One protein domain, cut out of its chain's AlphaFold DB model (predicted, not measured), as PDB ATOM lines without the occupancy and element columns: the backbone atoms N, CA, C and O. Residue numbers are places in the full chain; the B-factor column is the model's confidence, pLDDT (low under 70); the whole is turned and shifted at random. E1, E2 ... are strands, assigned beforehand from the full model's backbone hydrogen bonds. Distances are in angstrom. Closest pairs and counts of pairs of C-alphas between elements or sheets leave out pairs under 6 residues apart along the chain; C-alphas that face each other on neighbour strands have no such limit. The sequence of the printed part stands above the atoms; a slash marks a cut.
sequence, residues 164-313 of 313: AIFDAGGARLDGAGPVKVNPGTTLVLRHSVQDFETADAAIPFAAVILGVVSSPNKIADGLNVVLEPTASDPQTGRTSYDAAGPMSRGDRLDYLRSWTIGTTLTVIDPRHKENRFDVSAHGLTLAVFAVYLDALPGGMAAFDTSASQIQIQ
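AT A GLANCE: This is residues 164 to 313 of the 313 residues of an uncharacterized protein of Deltaproteobacteria bacterium (UniProt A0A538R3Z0). With little regular structure overall, two sheets face to face form a sandwich: E2 E9 E8 E4, mixed and strongly twisted, over E1 E3 E5, antiparallel. The hairpin E6 and E7 lies to one side. The printed part has 150 residues, 53 in nine strands, E1 to E9, with no named helix: all strand. It is compact, radius of gyration of the C-alphas 15.2 A, spanning 44 by 36 by 24 A.

IN THESE COORDINATES: E1 (164 to 167) begins at C-alpha 164 (194.544, 1.941, 159.938). Then come E2 (179 to 181), E3 (186 to 191), E4 (205 to 210), E5 (255 to 260), E6 (264 to 269), E7 (272 to 280, 20.9 A, bends by 62 degrees at residue 275), E8 (285 to 292, 23.2 A) and E9 (308 to 312), ending at C-alpha 312 (185.322, -11.669, 155.932).

HOW THE PARTS SIT: E3 is antiparallel to E1 (N 166 and O 188, 2.9 A) and E5 (N 189 and O 257, 2.9 A). E9 is parallel to E2 (N 179 and O 309, 2.8 A). E8 is antiparallel to E9 (N 310 and O 286, 2.8 A), a hairpin, and to E4 (N 208 and O 289, 2.9 A). E6 and E7 are antiparallel (N 267 and O 277, 2.8 A).

THE WHOLE: The farthest C-alphas, Glu 197 and Pro 216, are 45.9 A apart. The printed part has no cut. The links E1 to E2, E3 to E4, E4 to E5 and E8 to E9 are long. pLDDT is under 70 in 43 residues, among them 203 to 222.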
ATOM      1  N   ALA A 164     194.396   3.069 159.032       88.00
ATOM      2  CA  ALA A 164     194.544   1.941 159.938       88.00
ATOM      3  C   ALA A 164     193.187   1.397 160.398       88.00
ATOM      4  O   ALA A 164     192.173   2.100 160.426       88.00
ATOM      5  N   ILE A 165     193.168   0.118 160.761       90.38
ATOM      6  CA  ILE A 165     191.966  -0.615 161.151       90.38
ATOM      7  C   ILE A 165     192.152  -1.080 162.585       90.38
ATOM      8  O   ILE A 165     193.112  -1.779 162.893       90.38
ATOM      9  N   PHE A 166     191.213  -0.733 163.453       92.38
ATOM     10  CA  PHE A 166     191.203  -1.134 164.853       92.38
ATOM     11  C   PHE A 166     189.965  -1.977 165.160       92.38
ATOM     12  O   PHE A 166     188.962  -1.914 164.444       92.38
ATOM     13  N   ASP A 167     190.015  -2.750 166.237       93.56
ATOM     14  CA  ASP A 167     188.807  -3.297 166.850       93.56
ATOM     15  C   ASP A 167     188.078  -2.239 167.703       93.56
ATOM     16  O   ASP A 167     188.561  -1.123 167.920       93.56
ATOM     17  N   ALA A 168     186.896  -2.592 168.214       92.00
ATOM     18  CA  ALA A 168     186.119  -1.726 169.103       92.00
ATOM     19  C   ALA A 168     186.809  -1.427 170.453       92.00
ATOM     20  O   ALA A 168     186.421  -0.480 171.135       92.00
ATOM     21  N   GLY A 169     187.809  -2.223 170.846       91.88
ATOM     22  CA  GLY A 169     188.618  -2.021 172.050       91.88
ATOM     23  C   GLY A 169     189.828  -1.105 171.837       91.88
ATOM     24  O   GLY A 169     190.504  -0.766 172.807       91.88
ATOM     25  N   GLY A 170     190.097  -0.686 170.596       90.44
ATOM     26  CA  GLY A 170     191.225   0.168 170.233       90.44
ATOM     27  C   GLY A 170     192.520  -0.583 169.911       90.44
ATOM     28  O   GLY A 170     193.563   0.059 169.776       90.44
ATOM     29  N   ALA A 171     192.496  -1.910 169.763       91.69
ATOM     30  CA  ALA A 171     193.657  -2.663 169.298       91.69
ATOM     31  C   ALA A 171     193.777  -2.577 167.768       91.69
ATOM     32  O   ALA A 171     192.803  -2.787 167.048       91.69
ATOM     33  N   ARG A 172     194.978  -2.266 167.264       91.62
ATOM     34  CA  ARG A 172     195.256  -2.191 165.821       91.62
ATOM     35  C   ARG A 172     195.280  -3.593 165.204       91.62
ATOM     36  O   ARG A 172     195.932  -4.487 165.738       91.62
ATOM     37  N   LEU A 173     194.607  -3.762 164.071       90.81
ATOM     38  CA  LEU A 173     194.432  -5.029 163.358       90.81
ATOM     39  C   LEU A 173     195.212  -5.082 162.036       90.81
ATOM     40  O   LEU A 173     195.599  -6.165 161.597       90.81
ATOM     41  N   ASP A 174     195.454  -3.937 161.394       84.62
ATOM     42  CA  ASP A 174     196.227  -3.835 160.156       84.62
ATOM     43  C   ASP A 174     197.735  -3.895 160.459       84.62
ATOM     44  O   ASP A 174     198.367  -2.926 160.877       84.62
ATOM     45  N   GLY A 175     198.317  -5.081 160.291       75.25
ATOM     46  CA  GLY A 175     199.746  -5.316 160.511       75.25
ATOM     47  C   GLY A 175     200.393  -6.055 159.346       75.25
ATOM     48  O   GLY A 175     201.177  -5.479 158.596       75.25
ATOM     49  N   ALA A 176     200.061  -7.339 159.188       72.44
ATOM     50  CA  ALA A 176     200.578  -8.190 158.121       72.44
ATOM     51  C   ALA A 176     199.436  -8.944 157.424       72.44
ATOM     52  O   ALA A 176     198.783  -9.796 158.026       72.44
ATOM     53  N   GLY A 177     199.235  -8.654 156.137       78.62
ATOM     54  CA  GLY A 177     198.176  -9.260 155.328       78.62
ATOM     55  C   GLY A 177     196.770  -8.714 155.626       78.62
ATOM     56  O   GLY A 177     196.630  -7.724 156.345       78.62
ATOM     57  N   PRO A 178     195.724  -9.331 155.049       83.56
ATOM     58  CA  PRO A 178     194.344  -8.897 155.242       83.56
ATOM     59  C   PRO A 178     193.865  -9.073 156.689       83.56
ATOM     60  O   PRO A 178     194.106 -10.110 157.312       83.56
ATOM     61  N   VAL A 179     193.113  -8.094 157.191       88.94
ATOM     62  CA  VAL A 179     192.409  -8.141 158.476       88.94
ATOM     63  C   VAL A 179     191.270  -9.152 158.382       88.94
ATOM     64  O   VAL A 179     190.316  -8.949 157.633       88.94
ATOM     65  N   LYS A 180     191.367 -10.257 159.124       90.88
ATOM     66  CA  LYS A 180     190.365 -11.332 159.116       90.88
ATOM     67  C   LYS A 180     189.312 -11.105 160.188       90.88
ATOM     68  O   LYS A 180     189.660 -10.915 161.351       90.88
ATOM     69  N   VAL A 181     188.043 -11.157 159.805       91.31
ATOM     70  CA  VAL A 181     186.909 -10.837 160.685       91.31
ATOM     71  C   VAL A 181     185.698 -11.699 160.380       91.31
ATOM     72  O   VAL A 181     185.487 -12.094 159.240       91.31
ATOM     73  N   ASN A 182     184.866 -11.931 161.393       92.62
ATOM     74  CA  ASN A 182     183.568 -12.581 161.227       92.62
ATOM     75  C   ASN A 182     182.451 -11.529 161.139       92.62
ATOM     76  O   ASN A 182     182.588 -10.445 161.726       92.62
ATOM     77  N   PRO A 183     181.307 -11.843 160.508       91.12
ATOM     78  CA  PRO A 183     180.088 -11.062 160.681       91.12
ATOM     79  C   PRO A 183     179.768 -10.807 162.164       91.12
ATOM     80  O   PRO A 183     179.996 -11.655 163.024       91.12
ATOM     81  N   GLY A 184     179.253  -9.619 162.465       91.69
ATOM     82  CA  GLY A 184     179.030  -9.098 163.814       91.69
ATOM     83  C   GLY A 184     180.229  -8.352 164.408       91.69
ATOM     84  O   GLY A 184     180.063  -7.653 165.404       91.69
ATOM     85  N   THR A 185     181.419  -8.448 163.803       93.19
ATOM     86  CA  THR A 185     182.602  -7.708 164.271       93.19
ATOM     87  C   THR A 185     182.450  -6.217 163.975       93.19
ATOM     88  O   THR A 185     182.176  -5.832 162.835       93.19
ATOM     89  N   THR A 186     182.666  -5.376 164.987       94.31
ATOM     90  CA  THR A 186     182.788  -3.924 164.819       94.31
ATOM     91  C   THR A 186     184.246  -3.543 164.613       94.31
ATOM     92  O   THR A 186     185.098  -3.825 165.456       94.31
ATOM     93  N   LEU A 187     184.507  -2.874 163.497       92.88
ATOM     94  CA  LEU A 187     185.783  -2.262 163.164       92.88
ATOM     95  C   LEU A 187     185.725  -0.758 163.393       92.88
ATOM     96  O   LEU A 187     184.690  -0.128 163.172       92.88
ATOM     97  N   VAL A 188     186.856  -0.179 163.773       92.25
ATOM     98  CA  VAL A 188     187.069   1.264 163.819       92.25
ATOM     99  C   VAL A 188     188.127   1.597 162.776       92.25
ATOM    100  O   VAL A 188     189.314   1.340 162.963       92.25
ATOM    101  N   LEU A 189     187.682   2.139 161.648       89.69
ATOM    102  CA  LEU A 189     188.565   2.632 160.597       89.69
ATOM    103  C   LEU A 189     189.042   4.012 161.008       89.69
ATOM    104  O   LEU A 189     188.203   4.887 161.237       89.69
ATOM    105  N   ARG A 190     190.355   4.208 161.098       89.44
ATOM    106  CA  ARG A 190     190.937   5.521 161.338       89.44
ATOM    107  C   ARG A 190     191.839   5.945 160.200       89.44
ATOM    108  O   ARG A 190     192.458   5.100 159.557       89.44
ATOM    109  N   HIS A 191     191.918   7.245 159.971       85.00
ATOM    110  CA  HIS A 191     192.850   7.808 159.007       85.00
ATOM    111  C   HIS A 191     193.357   9.178 159.452       85.00
ATOM    112  O   HIS A 191     192.786   9.763 160.374       85.00
ATOM    113  N   SER A 192     194.465   9.616 158.857       80.56
ATOM    114  CA  SER A 192     194.988  10.975 159.002       80.56
ATOM    115  C   SER A 192     194.574  11.830 157.811       80.56
ATOM    116  O   SER A 192     194.519  11.345 156.681       80.56
ATOM    117  N   VAL A 193     194.344  13.119 158.046       72.88
ATOM    118  CA  VAL A 193     194.341  14.125 156.979       72.88
ATOM    119  C   VAL A 193     195.279  15.247 157.394       72.88
ATOM    120  O   VAL A 193     195.312  15.620 158.558       72.88
ATOM    121  N   GLN A 194     196.070  15.755 156.454       66.06
ATOM    122  CA  GLN A 194     196.922  16.918 156.682       66.06
ATOM    123  C   GLN A 194     196.773  17.863 155.502       66.06
ATOM    124  O   GLN A 194     197.350  17.629 154.440       66.06
ATOM    125  N   ASP A 195     195.988  18.908 155.713       65.00
ATOM    126  CA  ASP A 195     195.977  20.116 154.899       65.00
ATOM    127  C   ASP A 195     196.627  21.225 155.748       65.00
ATOM    128  O   ASP A 195     196.353  21.332 156.943       65.00
ATOM    129  N   PHE A 196     197.555  22.004 155.188       60.78
ATOM    130  CA  PHE A 196     198.230  23.055 155.965       60.78
ATOM    131  C   PHE A 196     197.353  24.300 156.110       60.78
ATOM    132  O   PHE A 196     197.568  25.119 157.011       60.78
ATOM    133  N   GLU A 197     196.394  24.449 155.206       63.56
ATOM    134  CA  GLU A 197     195.525  25.598 155.063       63.56
ATOM    135  C   GLU A 197     194.280  25.472 155.950       63.56
ATOM    136  O   GLU A 197     193.823  26.463 156.533       63.56
ATOM    137  N   THR A 198     193.768  24.251 156.105       67.25
ATOM    138  CA  THR A 198     192.547  23.957 156.860       67.25
ATOM    139  C   THR A 198     192.888  23.247 158.161       67.25
ATOM    140  O   THR A 198     193.552  22.220 158.172       67.25
ATOM    141  N   ALA A 199     192.407  23.772 159.292       70.81
ATOM    142  CA  ALA A 199     192.537  23.061 160.561       70.81
ATOM    143  C   ALA A 199     191.866  21.688 160.457       70.81
ATOM    144  O   ALA A 199     190.727  21.634 159.999       70.81
ATOM    145  N   ASP A 200     192.507  20.631 160.963       71.69
ATOM    146  CA  ASP A 200     192.013  19.254 160.844       71.69
ATOM    147  C   ASP A 200     190.520  19.152 161.186       71.69
ATOM    148  O   ASP A 200     189.720  18.737 160.372       71.69
ATOM    149  N   ALA A 201     190.067  19.701 162.316       74.31
ATOM    150  CA  ALA A 201     188.649  19.683 162.704       74.31
ATOM    151  C   ALA A 201     187.649  20.271 161.677       74.31
ATOM    152  O   ALA A 201     186.451  19.994 161.768       74.31
ATOM    153  N   ALA A 202     188.108  21.111 160.749       72.56
ATOM    154  CA  ALA A 202     187.310  21.743 159.703       72.56
ATOM    155  C   ALA A 202     187.393  21.020 158.346       72.56
ATOM    156  O   ALA A 202     186.612  21.347 157.453       72.56
ATOM    157  N   ILE A 203     188.279  20.032 158.195       69.62
ATOM    158  CA  ILE A 203     188.446  19.257 156.964       69.62
ATOM    159  C   ILE A 203     187.275  18.254 156.819       69.62
ATOM    160  O   ILE A 203     187.037  17.414 157.701       69.62
ATOM    161  N   PRO A 204     186.517  18.293 155.706       63.91
ATOM    162  CA  PRO A 204     185.541  17.266 155.369       63.91
ATOM    163  C   PRO A 204     186.262  16.090 154.696       63.91
ATOM    164  O   PRO A 204     186.930  16.253 153.683       63.91
ATOM    165  N   PHE A 205     186.127  14.872 155.206       69.06
ATOM    166  CA  PHE A 205     186.753  13.700 154.581       69.06
ATOM    167  C   PHE A 205     185.682  12.655 154.195       69.06
ATOM    168  O   PHE A 205     184.528  12.685 154.647       69.06
ATOM    169  N   ALA A 206     186.087  11.691 153.367       64.00
ATOM    170  CA  ALA A 206     185.296  10.546 152.931       64.00
ATOM    171  C   ALA A 206     186.139   9.262 153.034       64.00
ATOM    172  O   ALA A 206     187.124   9.101 152.321       64.00
ATOM    173  N   ALA A 207     185.770   8.310 153.895       63.34
ATOM    174  CA  ALA A 207     186.345   6.968 153.819       63.34
ATOM    175  C   ALA A 207     185.534   6.151 152.809       63.34
ATOM    176  O   ALA A 207     184.319   5.997 152.951       63.34
ATOM    177  N   VAL A 208     186.193   5.622 151.783       65.44
ATOM    178  CA  VAL A 208     185.559   4.764 150.785       65.44
ATOM    179  C   VAL A 208     186.041   3.339 151.008       65.44
ATOM    180  O   VAL A 208     187.233   3.042 150.951       65.44
ATOM    181  N   ILE A 209     185.100   2.430 151.245       68.31
ATOM    182  CA  ILE A 209     185.381   0.994 151.233       68.31
ATOM    183  C   ILE A 209     185.083   0.519 149.814       68.31
ATOM    184  O   ILE A 209     183.919   0.361 149.432       68.31
ATOM    185  N   LEU A 210     186.138   0.365 149.009       68.00
ATOM    186  CA  LEU A 210     186.004  -0.125 147.643       68.00
ATOM    187  C   LEU A 210     185.779  -1.637 147.647       68.00
ATOM    188  O   LEU A 210     186.287  -2.392 148.483       68.00
ATOM    189  N   GLY A 211     184.957  -2.026 146.679       63.19
ATOM    190  CA  GLY A 211     184.389  -3.347 146.500       63.19
ATOM    191  C   GLY A 211     185.329  -4.530 146.450       63.19
ATOM    192  O   GLY A 211     186.544  -4.419 146.325       63.19
ATOM    193  N   VAL A 212     184.670  -5.684 146.489       57.12
ATOM    194  CA  VAL A 212     185.213  -7.040 146.467       57.12
ATOM    195  C   VAL A 212     186.371  -7.195 145.488       57.12
ATOM    196  O   VAL A 212     186.180  -7.178 144.279       57.12
ATOM    197  N   VAL A 213     187.572  -7.398 146.025       54.75
ATOM    198  CA  VAL A 213     188.811  -7.530 145.242       54.75
ATOM    199  C   VAL A 213     188.945  -8.936 144.633       54.75
ATOM    200  O   VAL A 213     189.625  -9.119 143.629       54.75
ATOM    201  N   SER A 214     188.306  -9.948 145.240       49.41
ATOM    202  CA  SER A 214     188.097 -11.298 144.683       49.41
ATOM    203  C   SER A 214     187.170 -12.139 145.580       49.41
ATOM    204  O   SER A 214     187.056 -11.878 146.780       49.41
ATOM    205  N   SER A 215     186.514 -13.162 145.014       44.16
ATOM    206  CA  SER A 215     185.810 -14.222 145.757       44.16
ATOM    207  C   SER A 215     185.539 -15.443 144.854       44.16
ATOM    208  O   SER A 215     185.376 -15.262 143.644       44.16
ATOM    209  N   PRO A 216     185.407 -16.676 145.385       47.53
ATOM    210  CA  PRO A 216     184.700 -17.750 144.679       47.53
ATOM    211  C   PRO A 216     183.208 -17.425 144.434       47.53
ATOM    212  O   PRO A 216     182.609 -18.003 143.530       47.53
ATOM    213  N   ASN A 217     182.623 -16.471 145.169       50.12
ATOM    214  CA  ASN A 217     181.264 -15.960 144.971       50.12
ATOM    215  C   ASN A 217     181.321 -14.556 144.347       50.12
ATOM    216  O   ASN A 217     181.465 -13.555 145.042       50.12
ATOM    217  N   LYS A 218     181.251 -14.499 143.012       48.56
ATOM    218  CA  LYS A 218     181.372 -13.278 142.197       48.56
ATOM    219  C   LYS A 218     180.418 -12.161 142.640       48.56
ATOM    220  O   LYS A 218     179.245 -12.167 142.276       48.56
ATOM    221  N   ILE A 219     180.953 -11.148 143.308       55.09
ATOM    222  CA  ILE A 219     180.460  -9.778 143.146       55.09
ATOM    223  C   ILE A 219     181.204  -9.212 141.937       55.09
ATOM    224  O   ILE A 219     182.399  -9.465 141.799       55.09
ATOM    225  N   ALA A 220     180.502  -8.555 141.013       56.28
ATOM    226  CA  ALA A 220     181.145  -7.983 139.833       56.28
ATOM    227  C   ALA A 220     182.202  -6.945 140.250       56.28
ATOM    228  O   ALA A 220     181.952  -6.143 141.154       56.28
ATOM    229  N   ASP A 221     183.359  -6.961 139.582       59.03
ATOM    230  CA  ASP A 221     184.404  -5.955 139.771       59.03
ATOM    231  C   ASP A 221     183.804  -4.547 139.615       59.03
ATOM    232  O   ASP A 221     183.042  -4.283 138.681       59.03
ATOM    233  N   GLY A 222     184.150  -3.637 140.527       64.69
ATOM    234  CA  GLY A 222     183.729  -2.235 140.459       64.69
ATOM    235  C   GLY A 222     182.431  -1.870 141.188       64.69
ATOM    236  O   GLY A 222     182.030  -0.714 141.100       64.69
ATOM    237  N   LEU A 223     181.790  -2.788 141.925       78.88
ATOM    238  CA  LEU A 223     180.693  -2.437 142.844       78.88
ATOM    239  C   LEU A 223     181.235  -1.943 144.189       78.88
ATOM    240  O   LEU A 223     182.098  -2.590 144.758       78.88
ATOM    241  N   ASN A 224     180.697  -0.864 144.751       82.19
ATOM    242  CA  ASN A 224     181.119  -0.342 146.056       82.19
ATOM    243  C   ASN A 224     180.200  -0.811 147.184       82.19
ATOM    244  O   ASN A 224     179.031  -1.115 146.954       82.19
ATOM    245  N   VAL A 225     180.709  -0.857 148.418       86.44
ATOM    246  CA  VAL A 225     179.867  -1.122 149.593       86.44
ATOM    247  C   VAL A 225     179.038   0.125 149.900       86.44
ATOM    248  O   VAL A 225     179.560   1.237 149.928       86.44
ATOM    249  N   VAL A 226     177.742  -0.050 150.149       87.69
ATOM    250  CA  VAL A 226     176.880   1.016 150.666       87.69
ATOM    251  C   VAL A 226     177.157   1.195 152.160       87.69
ATOM    252  O   VAL A 226     176.954   0.281 152.953       87.69
ATOM    253  N   LEU A 227     177.602   2.391 152.540       85.94
ATOM    254  CA  LEU A 227     177.974   2.762 153.907       85.94
ATOM    255  C   LEU A 227     176.976   3.730 154.546       85.94
ATOM    256  O   LEU A 227     176.798   3.689 155.759       85.94
ATOM    257  N   GLU A 228     176.318   4.567 153.742       86.06
ATOM    258  CA  GLU A 228     175.336   5.569 154.174       86.06
ATOM    259  C   GLU A 228     174.057   5.448 153.324       86.06
ATOM    260  O   GLU A 228     173.851   6.216 152.381       86.06
ATOM    261  N   PRO A 229     173.171   4.470 153.597       85.06
ATOM    262  CA  PRO A 229     172.087   4.095 152.683       85.06
ATOM    263  C   PRO A 229     171.158   5.242 152.264       85.06
ATOM    264  O   PRO A 229     170.638   5.223 151.145       85.06
ATOM    265  N   THR A 230     170.959   6.221 153.148       85.25
ATOM    266  CA  THR A 230     170.052   7.363 152.968       85.25
ATOM    267  C   THR A 230     170.750   8.630 152.465       85.25
ATOM    268  O   THR A 230     170.081   9.640 152.262       85.25
ATOM    269  N   ALA A 231     172.075   8.617 152.293       82.44
ATOM    270  CA  ALA A 231     172.823   9.775 151.816       82.44
ATOM    271  C   ALA A 231     172.742   9.923 150.288       82.44
ATOM    272  O   ALA A 231     172.500   8.965 149.554       82.44
ATOM    273  N   SER A 232     173.010  11.139 149.804       79.75
ATOM    274  CA  SER A 232     173.143  11.434 148.369       79.75
ATOM    275  C   SER A 232     174.319  10.700 147.716       79.75
ATOM    276  O   SER A 232     174.291  10.422 146.516       79.75
ATOM    277  N   ASP A 233     175.340  10.359 148.504       79.19
ATOM    278  CA  ASP A 233     176.452   9.517 148.085       79.19
ATOM    279  C   ASP A 233     176.594   8.303 149.017       79.19
ATOM    280  O   ASP A 233     177.345   8.336 149.991       79.19
ATOM    281  N   PRO A 234     175.836   7.228 148.756       83.00
ATOM    282  CA  PRO A 234     175.648   6.134 149.707       83.00
ATOM    283  C   PRO A 234     176.881   5.246 149.900       83.00
ATOM    284  O   PRO A 234     176.950   4.497 150.867       83.00
ATOM    285  N   GLN A 235     177.850   5.316 148.992       80.31
ATOM    286  CA  GLN A 235     179.121   4.583 149.049       80.31
ATOM    287  C   GLN A 235     180.209   5.304 149.862       80.31
ATOM    288  O   GLN A 235     181.289   4.757 150.073       80.31
ATOM    289  N   THR A 236     179.937   6.532 150.309       79.88
ATOM    290  CA  THR A 236     180.885   7.345 151.070       79.88
ATOM    291  C   THR A 236     180.643   7.166 152.562       79.88
ATOM    292  O   THR A 236     179.634   7.607 153.109       79.88
ATOM    293  N   GLY A 237     181.593   6.524 153.238       80.88
ATOM    294  CA  GLY A 237     181.606   6.357 154.683       80.88
ATOM    295  C   GLY A 237     182.177   7.595 155.352       80.88
ATOM    296  O   GLY A 237     183.390   7.761 155.457       80.88
ATOM    297  N   ARG A 238     181.307   8.470 155.853       80.06
ATOM    298  CA  ARG A 238     181.756   9.623 156.638       80.06
ATOM    299  C   ARG A 238     182.312   9.146 157.984       80.06
ATOM    300  O   ARG A 238     181.720   8.318 158.671       80.06
ATOM    301  N   THR A 239     183.478   9.636 158.332       83.88
ATOM    302  CA  THR A 239     184.138   9.535 159.629       83.88
ATOM    303  C   THR A 239     183.812  10.785 160.465       83.88
ATOM    304  O   THR A 239     183.081  11.685 160.046       83.88
ATOM    305  N   SER A 240     184.270  10.819 161.702       86.81
ATOM    306  CA  SER A 240     184.169  11.977 162.583       86.81
ATOM    307  C   SER A 240     185.560  12.373 163.041       86.81
ATOM    308  O   SER A 240     186.390  11.490 163.273       86.81
ATOM    309  N   TYR A 241     185.786  13.676 163.204       87.62
ATOM    310  CA  TYR A 241     187.012  14.184 163.804       87.62
ATOM    311  C   TYR A 241     187.112  13.772 165.281       87.62
ATOM    312  O   TYR A 241     186.142  13.853 166.038       87.62
ATOM    313  N   ASP A 242     188.300  13.343 165.675       90.06
ATOM    314  CA  ASP A 242     188.708  12.891 166.994       90.06
ATOM    315  C   ASP A 242     190.149  13.350 167.261       90.06
ATOM    316  O   ASP A 242     191.125  12.660 166.959       90.06
ATOM    317  N   ALA A 243     190.287  14.507 167.908       87.88
ATOM    318  CA  ALA A 243     191.586  15.059 168.294       87.88
ATOM    319  C   ALA A 243     192.415  14.122 169.197       87.88
ATOM    320  O   ALA A 243     193.634  14.283 169.300       87.88
ATOM    321  N   ALA A 244     191.787  13.148 169.867       89.62
ATOM    322  CA  ALA A 244     192.456  12.181 170.734       89.62
ATOM    323  C   ALA A 244     192.942  10.927 169.986       89.62
ATOM    324  O   ALA A 244     193.367   9.962 170.626       89.62
ATOM    325  N   GLY A 245     192.904  10.934 168.650       88.38
ATOM    326  CA  GLY A 245     193.321   9.798 167.844       88.38
ATOM    327  C   GLY A 245     194.757   9.320 168.101       88.38
ATOM    328  O   GLY A 245     195.624  10.105 168.505       88.38
ATOM    329  N   PRO A 246     195.028   8.017 167.895       89.56
ATOM    330  CA  PRO A 246     196.341   7.437 168.126       89.56
ATOM    331  C   PRO A 246     197.357   7.947 167.100       89.56
ATOM    332  O   PRO A 246     197.015   8.247 165.957       89.56
ATOM    333  N   MET A 247     198.625   7.994 167.504       84.75
ATOM    334  CA  MET A 247     199.731   8.255 166.584       84.75
ATOM    335  C   MET A 247     200.093   6.978 165.820       84.75
ATOM    336  O   MET A 247     200.195   5.903 166.413       84.75
ATOM    337  N   SER A 248     200.355   7.101 164.525       80.44
ATOM    338  CA  SER A 248     200.861   6.038 163.667       80.44
ATOM    339  C   SER A 248     201.853   6.602 162.661       80.44
ATOM    340  O   SER A 248     201.621   7.665 162.118       80.44
ATOM    341  N   ARG A 249     203.003   5.940 162.473       74.94
ATOM    342  CA  ARG A 249     204.076   6.318 161.519       74.94
ATOM    343  C   ARG A 249     204.474   7.811 161.471       74.94
ATOM    344  O   ARG A 249     205.134   8.221 160.526       74.94
ATOM    345  N   GLY A 250     204.173   8.585 162.515       68.00
ATOM    346  CA  GLY A 250     204.432  10.028 162.586       68.00
ATOM    347  C   GLY A 250     203.183  10.906 162.462       68.00
ATOM    348  O   GLY A 250     203.232  12.049 162.901       68.00
ATOM    349  N   ASP A 251     202.064  10.356 161.994       75.25
ATOM    350  CA  ASP A 251     200.789  11.044 161.811       75.25
ATOM    351  C   ASP A 251     199.793  10.713 162.926       75.25
ATOM    352  O   ASP A 251     199.841   9.655 163.559       75.25
ATOM    353  N   ARG A 252     198.868  11.637 163.191       85.31
ATOM    354  CA  ARG A 252     197.734  11.393 164.086       85.31
ATOM    355  C   ARG A 252     196.572  10.855 163.265       85.31
ATOM    356  O   ARG A 252     196.197  11.462 162.276       85.31
ATOM    357  N   LEU A 253     195.995   9.736 163.694       87.81
ATOM    358  CA  LEU A 253     194.796   9.159 163.084       87.81
ATOM    359  C   LEU A 253     193.545   9.769 163.728       87.81
ATOM    360  O   LEU A 253     192.851   9.143 164.541       87.81
ATOM    361  N   ASP A 254     193.349  11.040 163.420       88.56
ATOM    362  CA  ASP A 254     192.391  11.975 163.999       88.56
ATOM    363  C   ASP A 254     190.994  11.896 163.385       88.56
ATOM    364  O   ASP A 254     190.089  12.610 163.802       88.56
ATOM    365  N   TYR A 255     190.775  10.980 162.453       88.81
ATOM    366  CA  TYR A 255     189.468  10.712 161.888       88.81
ATOM    367  C   TYR A 255     189.064   9.267 162.076       88.81
ATOM    368  O   TYR A 255     189.874   8.375 161.854       88.81
ATOM    369  N   LEU A 256     187.804   9.011 162.453       90.06
ATOM    370  CA  LEU A 256     187.336   7.646 162.720       90.06
ATOM    371  C   LEU A 256     185.910   7.343 162.260       90.06
ATOM    372  O   LEU A 256     185.008   8.169 162.383       90.06
ATOM    373  N   ARG A 257     185.686   6.125 161.766       90.81
ATOM    374  CA  ARG A 257     184.355   5.563 161.512       90.81
ATOM    375  C   ARG A 257     184.263   4.182 162.126       90.81
ATOM    376  O   ARG A 257     185.079   3.313 161.835       90.81
ATOM    377  N   SER A 258     183.220   3.971 162.922       91.25
ATOM    378  CA  SER A 258     182.850   2.631 163.369       91.25
ATOM    379  C   SER A 258     181.968   1.953 162.326       91.25
ATOM    380  O   SER A 258     181.046   2.569 161.792       91.25
ATOM    381  N   TRP A 259     182.235   0.684 162.049       90.62
ATOM    382  CA  TRP A 259     181.455  -0.116 161.118       90.62
ATOM    383  C   TRP A 259     181.319  -1.551 161.620       90.62
ATOM    384  O   TRP A 259     182.311  -2.251 161.810       90.62
ATOM    385  N   THR A 260     180.081  -1.993 161.831       92.06
ATOM    386  CA  THR A 260     179.774  -3.384 162.182       92.06
ATOM    387  C   THR A 260     179.485  -4.177 160.919       92.06
ATOM    388  O   THR A 260     178.567  -3.846 160.166       92.06
ATOM    389  N   ILE A 261     180.259  -5.235 160.694       89.50
ATOM    390  CA  ILE A 261     180.142  -6.072 159.503       89.50
ATOM    391  C   ILE A 261     178.890  -6.936 159.625       89.50
ATOM    392  O   ILE A 261     178.773  -7.742 160.542       89.50
ATOM    393  N   GLY A 262     177.943  -6.772 158.707       90.56
ATOM    394  CA  GLY A 262     176.749  -7.612 158.644       90.56
ATOM    395  C   GLY A 262     177.038  -9.007 158.089       90.56
ATOM    396  O   GLY A 262     178.079  -9.260 157.489       90.56
ATOM    397  N   THR A 263     176.082  -9.922 158.242       91.12
ATOM    398  CA  THR A 263     176.075 -11.198 157.497       91.12
ATOM    399  C   THR A 263     175.811 -10.983 156.006       91.12
ATOM    400  O   THR A 263     176.207 -11.799 155.175       91.12
ATOM    401  N   THR A 264     175.154  -9.873 155.672       90.50
ATOM    402  CA  THR A 264     174.934  -9.375 154.317       90.50
ATOM    403  C   THR A 264     175.494  -7.963 154.188       90.50
ATOM    404  O   THR A 264     175.522  -7.207 155.161       90.50
ATOM    405  N   LEU A 265     175.935  -7.610 152.983       88.62
ATOM    406  CA  LEU A 265     176.307  -6.248 152.609       88.62
ATOM    407  C   LEU A 265     175.399  -5.781 151.475       88.62
ATOM    408  O   LEU A 265     175.072  -6.564 150.590       88.62
ATOM    409  N   THR A 266     175.039  -4.503 151.466       89.94
ATOM    410  CA  THR A 266     174.451  -3.883 150.278       89.94
ATOM    411  C   THR A 266     175.584  -3.316 149.428       89.94
ATOM    412  O   THR A 266     176.417  -2.560 149.929       89.94
ATOM    413  N   VAL A 267     175.624  -3.666 148.146       86.88
ATOM    414  CA  VAL A 267     176.584  -3.143 147.166       86.88
ATOM    415  C   VAL A 267     175.876  -2.316 146.097       86.88
ATOM    416  O   VAL A 267     174.690  -2.516 145.838       86.88
ATOM    417  N   ILE A 268     176.596  -1.374 145.493       85.25
ATOM    418  CA  ILE A 268     176.073  -0.395 144.535       85.25
ATOM    419  C   ILE A 268     177.012  -0.246 143.341       85.25
ATOM    420  O   ILE A 268     178.231  -0.273 143.504       85.25
ATOM    421  N   ASP A 269     176.460  -0.055 142.144       83.25
ATOM    422  CA  ASP A 269     177.256   0.376 140.992       83.25
ATOM    423  C   ASP A 269     177.534   1.889 141.104       83.25
ATOM    424  O   ASP A 269     176.589   2.686 141.087       83.25
ATOM    425  N   PRO A 270     178.801   2.333 141.206       75.94
ATOM    426  CA  PRO A 270     179.127   3.753 141.333       75.94
ATOM    427  C   PRO A 270     178.668   4.595 140.132       75.94
ATOM    428  O   PRO A 270     178.505   5.809 140.278       75.94
ATOM    429  N   ARG A 271     178.463   3.982 138.956       79.06
ATOM    430  CA  ARG A 271     177.971   4.638 137.731       79.06
ATOM    431  C   ARG A 271     176.447   4.666 137.644       79.06
ATOM    432  O   ARG A 271     175.902   5.537 136.974       79.06
ATOM    433  N   HIS A 272     175.779   3.749 138.340       82.69
ATOM    434  CA  HIS A 272     174.330   3.564 138.340       82.69
ATOM    435  C   HIS A 272     173.832   3.413 139.783       82.69
ATOM    436  O   HIS A 272     173.521   2.314 140.243       82.69
ATOM    437  N   LYS A 273     173.797   4.529 140.526       77.31
ATOM    438  CA  LYS A 273     173.558   4.552 141.984       77.31
ATOM    439  C   LYS A 273     172.167   4.038 142.411       77.31
ATOM    440  O   LYS A 273     171.916   3.782 143.592       77.31
ATOM    441  N   GLU A 274     171.250   3.903 141.465       82.25
ATOM    442  CA  GLU A 274     169.947   3.262 141.622       82.25
ATOM    443  C   GLU A 274     170.043   1.733 141.771       82.25
ATOM    444  O   GLU A 274     169.176   1.120 142.394       82.25
ATOM    445  N   ASN A 275     171.113   1.118 141.261       84.25
ATOM    446  CA  ASN A 275     171.302  -0.327 141.255       84.25
ATOM    447  C   ASN A 275     171.991  -0.784 142.541       84.25
ATOM    448  O   ASN A 275     173.217  -0.719 142.662       84.25
ATOM    449  N   ARG A 276     171.190  -1.255 143.500       87.94
ATOM    450  CA  ARG A 276     171.658  -1.790 144.783       87.94
ATOM    451  C   ARG A 276     171.302  -3.265 144.925       87.94
ATOM    452  O   ARG A 276     170.190  -3.665 144.587       87.94
ATOM    453  N   PHE A 277     172.230  -4.048 145.462       86.50
ATOM    454  CA  PHE A 277     172.080  -5.494 145.620       86.50
ATOM    455  C   PHE A 277     172.566  -5.930 146.996       86.50
ATOM    456  O   PHE A 277     173.637  -5.506 147.425       86.50
ATOM    457  N   ASP A 278     171.824  -6.815 147.652       89.06
ATOM    458  CA  ASP A 278     172.293  -7.460 148.874       89.06
ATOM    459  C   ASP A 278     173.036  -8.751 148.536       89.06
ATOM    460  O   ASP A 278     172.581  -9.576 147.742       89.06
ATOM    461  N   VAL A 279     174.194  -8.923 149.155       85.12
ATOM    462  CA  VAL A 279     175.109 -10.042 148.924       85.12
ATOM    463  C   VAL A 279     175.574 -10.621 150.250       85.12
ATOM    464  O   VAL A 279     175.629  -9.921 151.262       85.12
ATOM    465  N   SER A 280     175.925 -11.906 150.258       86.56
ATOM    466  CA  SER A 280     176.563 -12.512 151.430       86.56
ATOM    467  C   SER A 280     177.907 -11.839 151.699       86.56
ATOM    468  O   SER A 280     178.706 -11.677 150.778       86.56
ATOM    469  N   ALA A 281     178.159 -11.475 152.956       85.50
ATOM    470  CA  ALA A 281     179.432 -10.897 153.374       85.50
ATOM    471  C   ALA A 281     180.552 -11.951 153.452       85.50
ATOM    472  O   ALA A 281     181.726 -11.628 153.286       85.50
ATOM    473  N   HIS A 282     180.194 -13.212 153.697       86.06
ATOM    474  CA  HIS A 282     181.142 -14.303 153.908       86.06
ATOM    475  C   HIS A 282     182.001 -14.567 152.664       86.06
ATOM    476  O   HIS A 282     181.490 -14.798 151.563       86.06
ATOM    477  N   GLY A 283     183.320 -14.624 152.854       80.50
ATOM    478  CA  GLY A 283     184.298 -14.883 151.800       80.50
ATOM    479  C   GLY A 283     184.592 -13.676 150.907       80.50
ATOM    480  O   GLY A 283     185.249 -13.842 149.875       80.50
ATOM    481  N   LEU A 284     184.107 -12.482 151.262       81.75
ATOM    482  CA  LEU A 284     184.457 -11.247 150.569       81.75
ATOM    483  C   LEU A 284     185.783 -10.687 151.087       81.75
ATOM    484  O   LEU A 284     186.067 -10.721 152.284       81.75
ATOM    485  N   THR A 285     186.571 -10.126 150.170       82.75
ATOM    486  CA  THR A 285     187.742  -9.307 150.501       82.75
ATOM    487  C   THR A 285     187.485  -7.876 150.075       82.75
ATOM    488  O   THR A 285     187.298  -7.620 148.890       82.75
ATOM    489  N   LEU A 286     187.478  -6.951 151.023       82.56
ATOM    490  CA  LEU A 286     187.215  -5.533 150.805       82.56
ATOM    491  C   LEU A 286     188.516  -4.751 150.902       82.56
ATOM    492  O   LEU A 286     189.387  -5.113 151.693       82.56
ATOM    493  N   ALA A 287     188.636  -3.670 150.141       80.75
ATOM    494  CA  ALA A 287     189.768  -2.763 150.239       80.75
ATOM    495  C   ALA A 287     189.314  -1.414 150.808       80.75
ATOM    496  O   ALA A 287     188.285  -0.867 150.414       80.75
ATOM    497  N   VAL A 288     190.075  -0.885 151.761       79.69
ATOM    498  CA  VAL A 288     189.762   0.371 152.446       79.69
ATOM    499  C   VAL A 288     190.647   1.481 151.901       79.69
ATOM    500  O   VAL A 288     191.864   1.321 151.843       79.69
ATOM    501  N   PHE A 289     190.033   2.606 151.541       75.94
ATOM    502  CA  PHE A 289     190.706   3.798 151.041       75.94
ATOM    503  C   PHE A 289     190.199   5.034 151.793       75.94
ATOM    504  O   PHE A 289     188.999   5.177 152.042       75.94
ATOM    505  N   ALA A 290     191.103   5.945 152.137       74.25
ATOM    506  CA  ALA A 290     190.742   7.284 152.588       74.25
ATOM    507  C   ALA A 290     190.834   8.246 151.400       74.25
ATOM    508  O   ALA A 290     191.814   8.229 150.654       74.25
ATOM    509  N   VAL A 291     189.791   9.053 151.208       69.31
ATOM    510  CA  VAL A 291     189.717  10.050 150.140       69.31
ATOM    511  C   VAL A 291     189.418  11.406 150.762       69.31
ATOM    512  O   VAL A 291     188.495  11.557 151.568       69.31
ATOM    513  N   TYR A 292     190.200  12.402 150.363       65.75
ATOM    514  CA  TYR A 292     189.941  13.791 150.695       65.75
ATOM    515  C   TYR A 292     189.129  14.446 149.570       65.75
ATOM    516  O   TYR A 292     189.430  14.300 148.384       65.75
ATOM    517  N   LEU A 293     188.043  15.123 149.945       61.28
ATOM    518  CA  LEU A 293     187.132  15.787 149.018       61.28
ATOM    519  C   LEU A 293     186.908  17.211 149.517       61.28
ATOM    520  O   LEU A 293     186.002  17.445 150.312       61.28
ATOM    521  N   ASP A 294     187.726  18.138 149.027       51.91
ATOM    522  CA  ASP A 294     187.673  19.560 149.384       51.91
ATOM    523  C   ASP A 294     186.282  20.174 149.098       51.91
ATOM    524  O   ASP A 294     185.674  20.828 149.945       51.91
ATOM    525  N   ALA A 295     185.680  19.843 147.943       50.62
ATOM    526  CA  ALA A 295     184.284  20.166 147.644       50.62
ATOM    527  C   ALA A 295     183.612  19.163 146.681       50.62
ATOM    528  O   ALA A 295     184.073  18.892 145.568       50.62
ATOM    529  N   LEU A 296     182.445  18.654 147.085       50.16
ATOM    530  CA  LEU A 296     181.508  17.902 146.239       50.16
ATOM    531  C   LEU A 296     180.561  18.912 145.554       50.16
ATOM    532  O   LEU A 296     179.458  19.110 146.069       50.16
ATOM    533  N   PRO A 297     180.960  19.624 144.474       46.19
ATOM    534  CA  PRO A 297     181.293  19.022 143.179       46.19
ATOM    535  C   PRO A 297     182.348  19.832 142.382       46.19
ATOM    536  O   PRO A 297     182.004  20.811 141.721       46.19
ATOM    537  N   GLY A 298     183.624  19.438 142.373       43.50
ATOM    538  CA  GLY A 298     184.572  20.131 141.482       43.50
ATOM    539  C   GLY A 298     186.040  19.734 141.528       43.50
ATOM    540  O   GLY A 298     186.751  20.014 140.569       43.50
ATOM    541  N   GLY A 299     186.501  19.041 142.564       40.75
ATOM    542  CA  GLY A 299     187.896  18.619 142.631       40.75
ATOM    543  C   GLY A 299     188.061  17.506 143.646       40.75
ATOM    544  O   GLY A 299     187.790  17.693 144.825       40.75
ATOM    545  N   MET A 300     188.460  16.327 143.177       45.78
ATOM    546  CA  MET A 300     188.948  15.273 144.062       45.78
ATOM    547  C   MET A 300     190.431  15.549 144.285       45.78
ATOM    548  O   MET A 300     191.230  15.387 143.360       45.78
ATOM    549  N   ALA A 301     190.786  16.003 145.480       49.84
ATOM    550  CA  ALA A 301     192.166  16.248 145.861       49.84
ATOM    551  C   ALA A 301     192.710  14.972 146.519       49.84
ATOM    552  O   ALA A 301     192.502  14.717 147.696       49.84
ATOM    553  N   ALA A 302     193.401  14.171 145.707       49.56
ATOM    554  CA  ALA A 302     194.131  12.956 146.070       49.56
ATOM    555  C   ALA A 302     193.304  11.671 146.320       49.56
ATOM    556  O   ALA A 302     192.414  11.584 147.163       49.56
ATOM    557  N   PHE A 303     193.695  10.618 145.596       49.62
ATOM    558  CA  PHE A 303     193.421   9.223 145.927       49.62
ATOM    559  C   PHE A 303     194.748   8.612 146.375       49.62
ATOM    560  O   PHE A 303     195.708   8.649 145.600       49.62
ATOM    561  N   ASP A 304     194.826   8.034 147.571       52.16
ATOM    562  CA  ASP A 304     195.926   7.124 147.895       52.16
ATOM    563  C   ASP A 304     195.435   5.682 147.887       52.16
ATOM    564  O   ASP A 304     194.315   5.400 148.299       52.16
ATOM    565  N   THR A 305     196.279   4.774 147.402       46.31
ATOM    566  CA  THR A 305     196.005   3.343 147.255       46.31
ATOM    567  C   THR A 305     196.729   2.490 148.296       46.31
ATOM    568  O   THR A 305     197.130   1.359 148.013       46.31
ATOM    569  N   SER A 306     196.881   2.987 149.528       51.16
ATOM    570  CA  SER A 306     197.321   2.186 150.679       51.16
ATOM    571  C   SER A 306     196.183   1.282 151.179       51.16
ATOM    572  O   SER A 306     195.675   1.402 152.289       51.16
ATOM    573  N   ALA A 307     195.745   0.360 150.318       58.78
ATOM    574  CA  ALA A 307     194.610  -0.513 150.582       58.78
ATOM    575  C   ALA A 307     194.905  -1.483 151.737       58.78
ATOM    576  O   ALA A 307     195.466  -2.563 151.529       58.78
ATOM    577  N   SER A 308     194.472  -1.138 152.951       74.44
ATOM    578  CA  SER A 308     194.242  -2.149 153.982       74.44
ATOM    579  C   SER A 308     193.098  -3.045 153.514       74.44
ATOM    580  O   SER A 308     192.053  -2.557 153.079       74.44
ATOM    581  N   GLN A 309     193.298  -4.359 153.561       83.81
ATOM    582  CA  GLN A 309     192.292  -5.324 153.124       83.81
ATOM    583  C   GLN A 309     191.570  -5.930 154.321       83.81
ATOM    584  O   GLN A 309     192.206  -6.268 155.315       83.81
ATOM    585  N   ILE A 310     190.258  -6.116 154.206       86.06
ATOM    586  CA  ILE A 310     189.430  -6.833 155.176       86.06
ATOM    587  C   ILE A 310     188.932  -8.108 154.506       86.06
ATOM    588  O   ILE A 310     188.251  -8.038 153.488       86.06
ATOM    589  N   GLN A 311     189.251  -9.263 155.078       87.75
ATOM    590  CA  GLN A 311     188.741 -10.554 154.638       87.75
ATOM    591  C   GLN A 311     187.673 -11.041 155.619       87.75
ATOM    592  O   GLN A 311     187.957 -11.286 156.792       87.75
ATOM    593  N   ILE A 312     186.450 -11.205 155.126       86.56
ATOM    594  CA  ILE A 312     185.322 -11.669 155.932       86.56
ATOM    595  C   ILE A 312     185.273 -13.197 155.857       86.56
ATOM    596  O   ILE A 312     185.220 -13.763 154.761       86.56
ATOM    597  N   GLN A 313     185.349 -13.852 157.017       87.00
ATOM    598  CA  GLN A 313     185.346 -15.308 157.168       87.00
ATOM    599  C   GLN A 313     183.958 -15.890 157.410       87.00
ATOM    600  O   GLN A 313     182.996 -15.132 157.679       87.00
TER     601      GLN A 313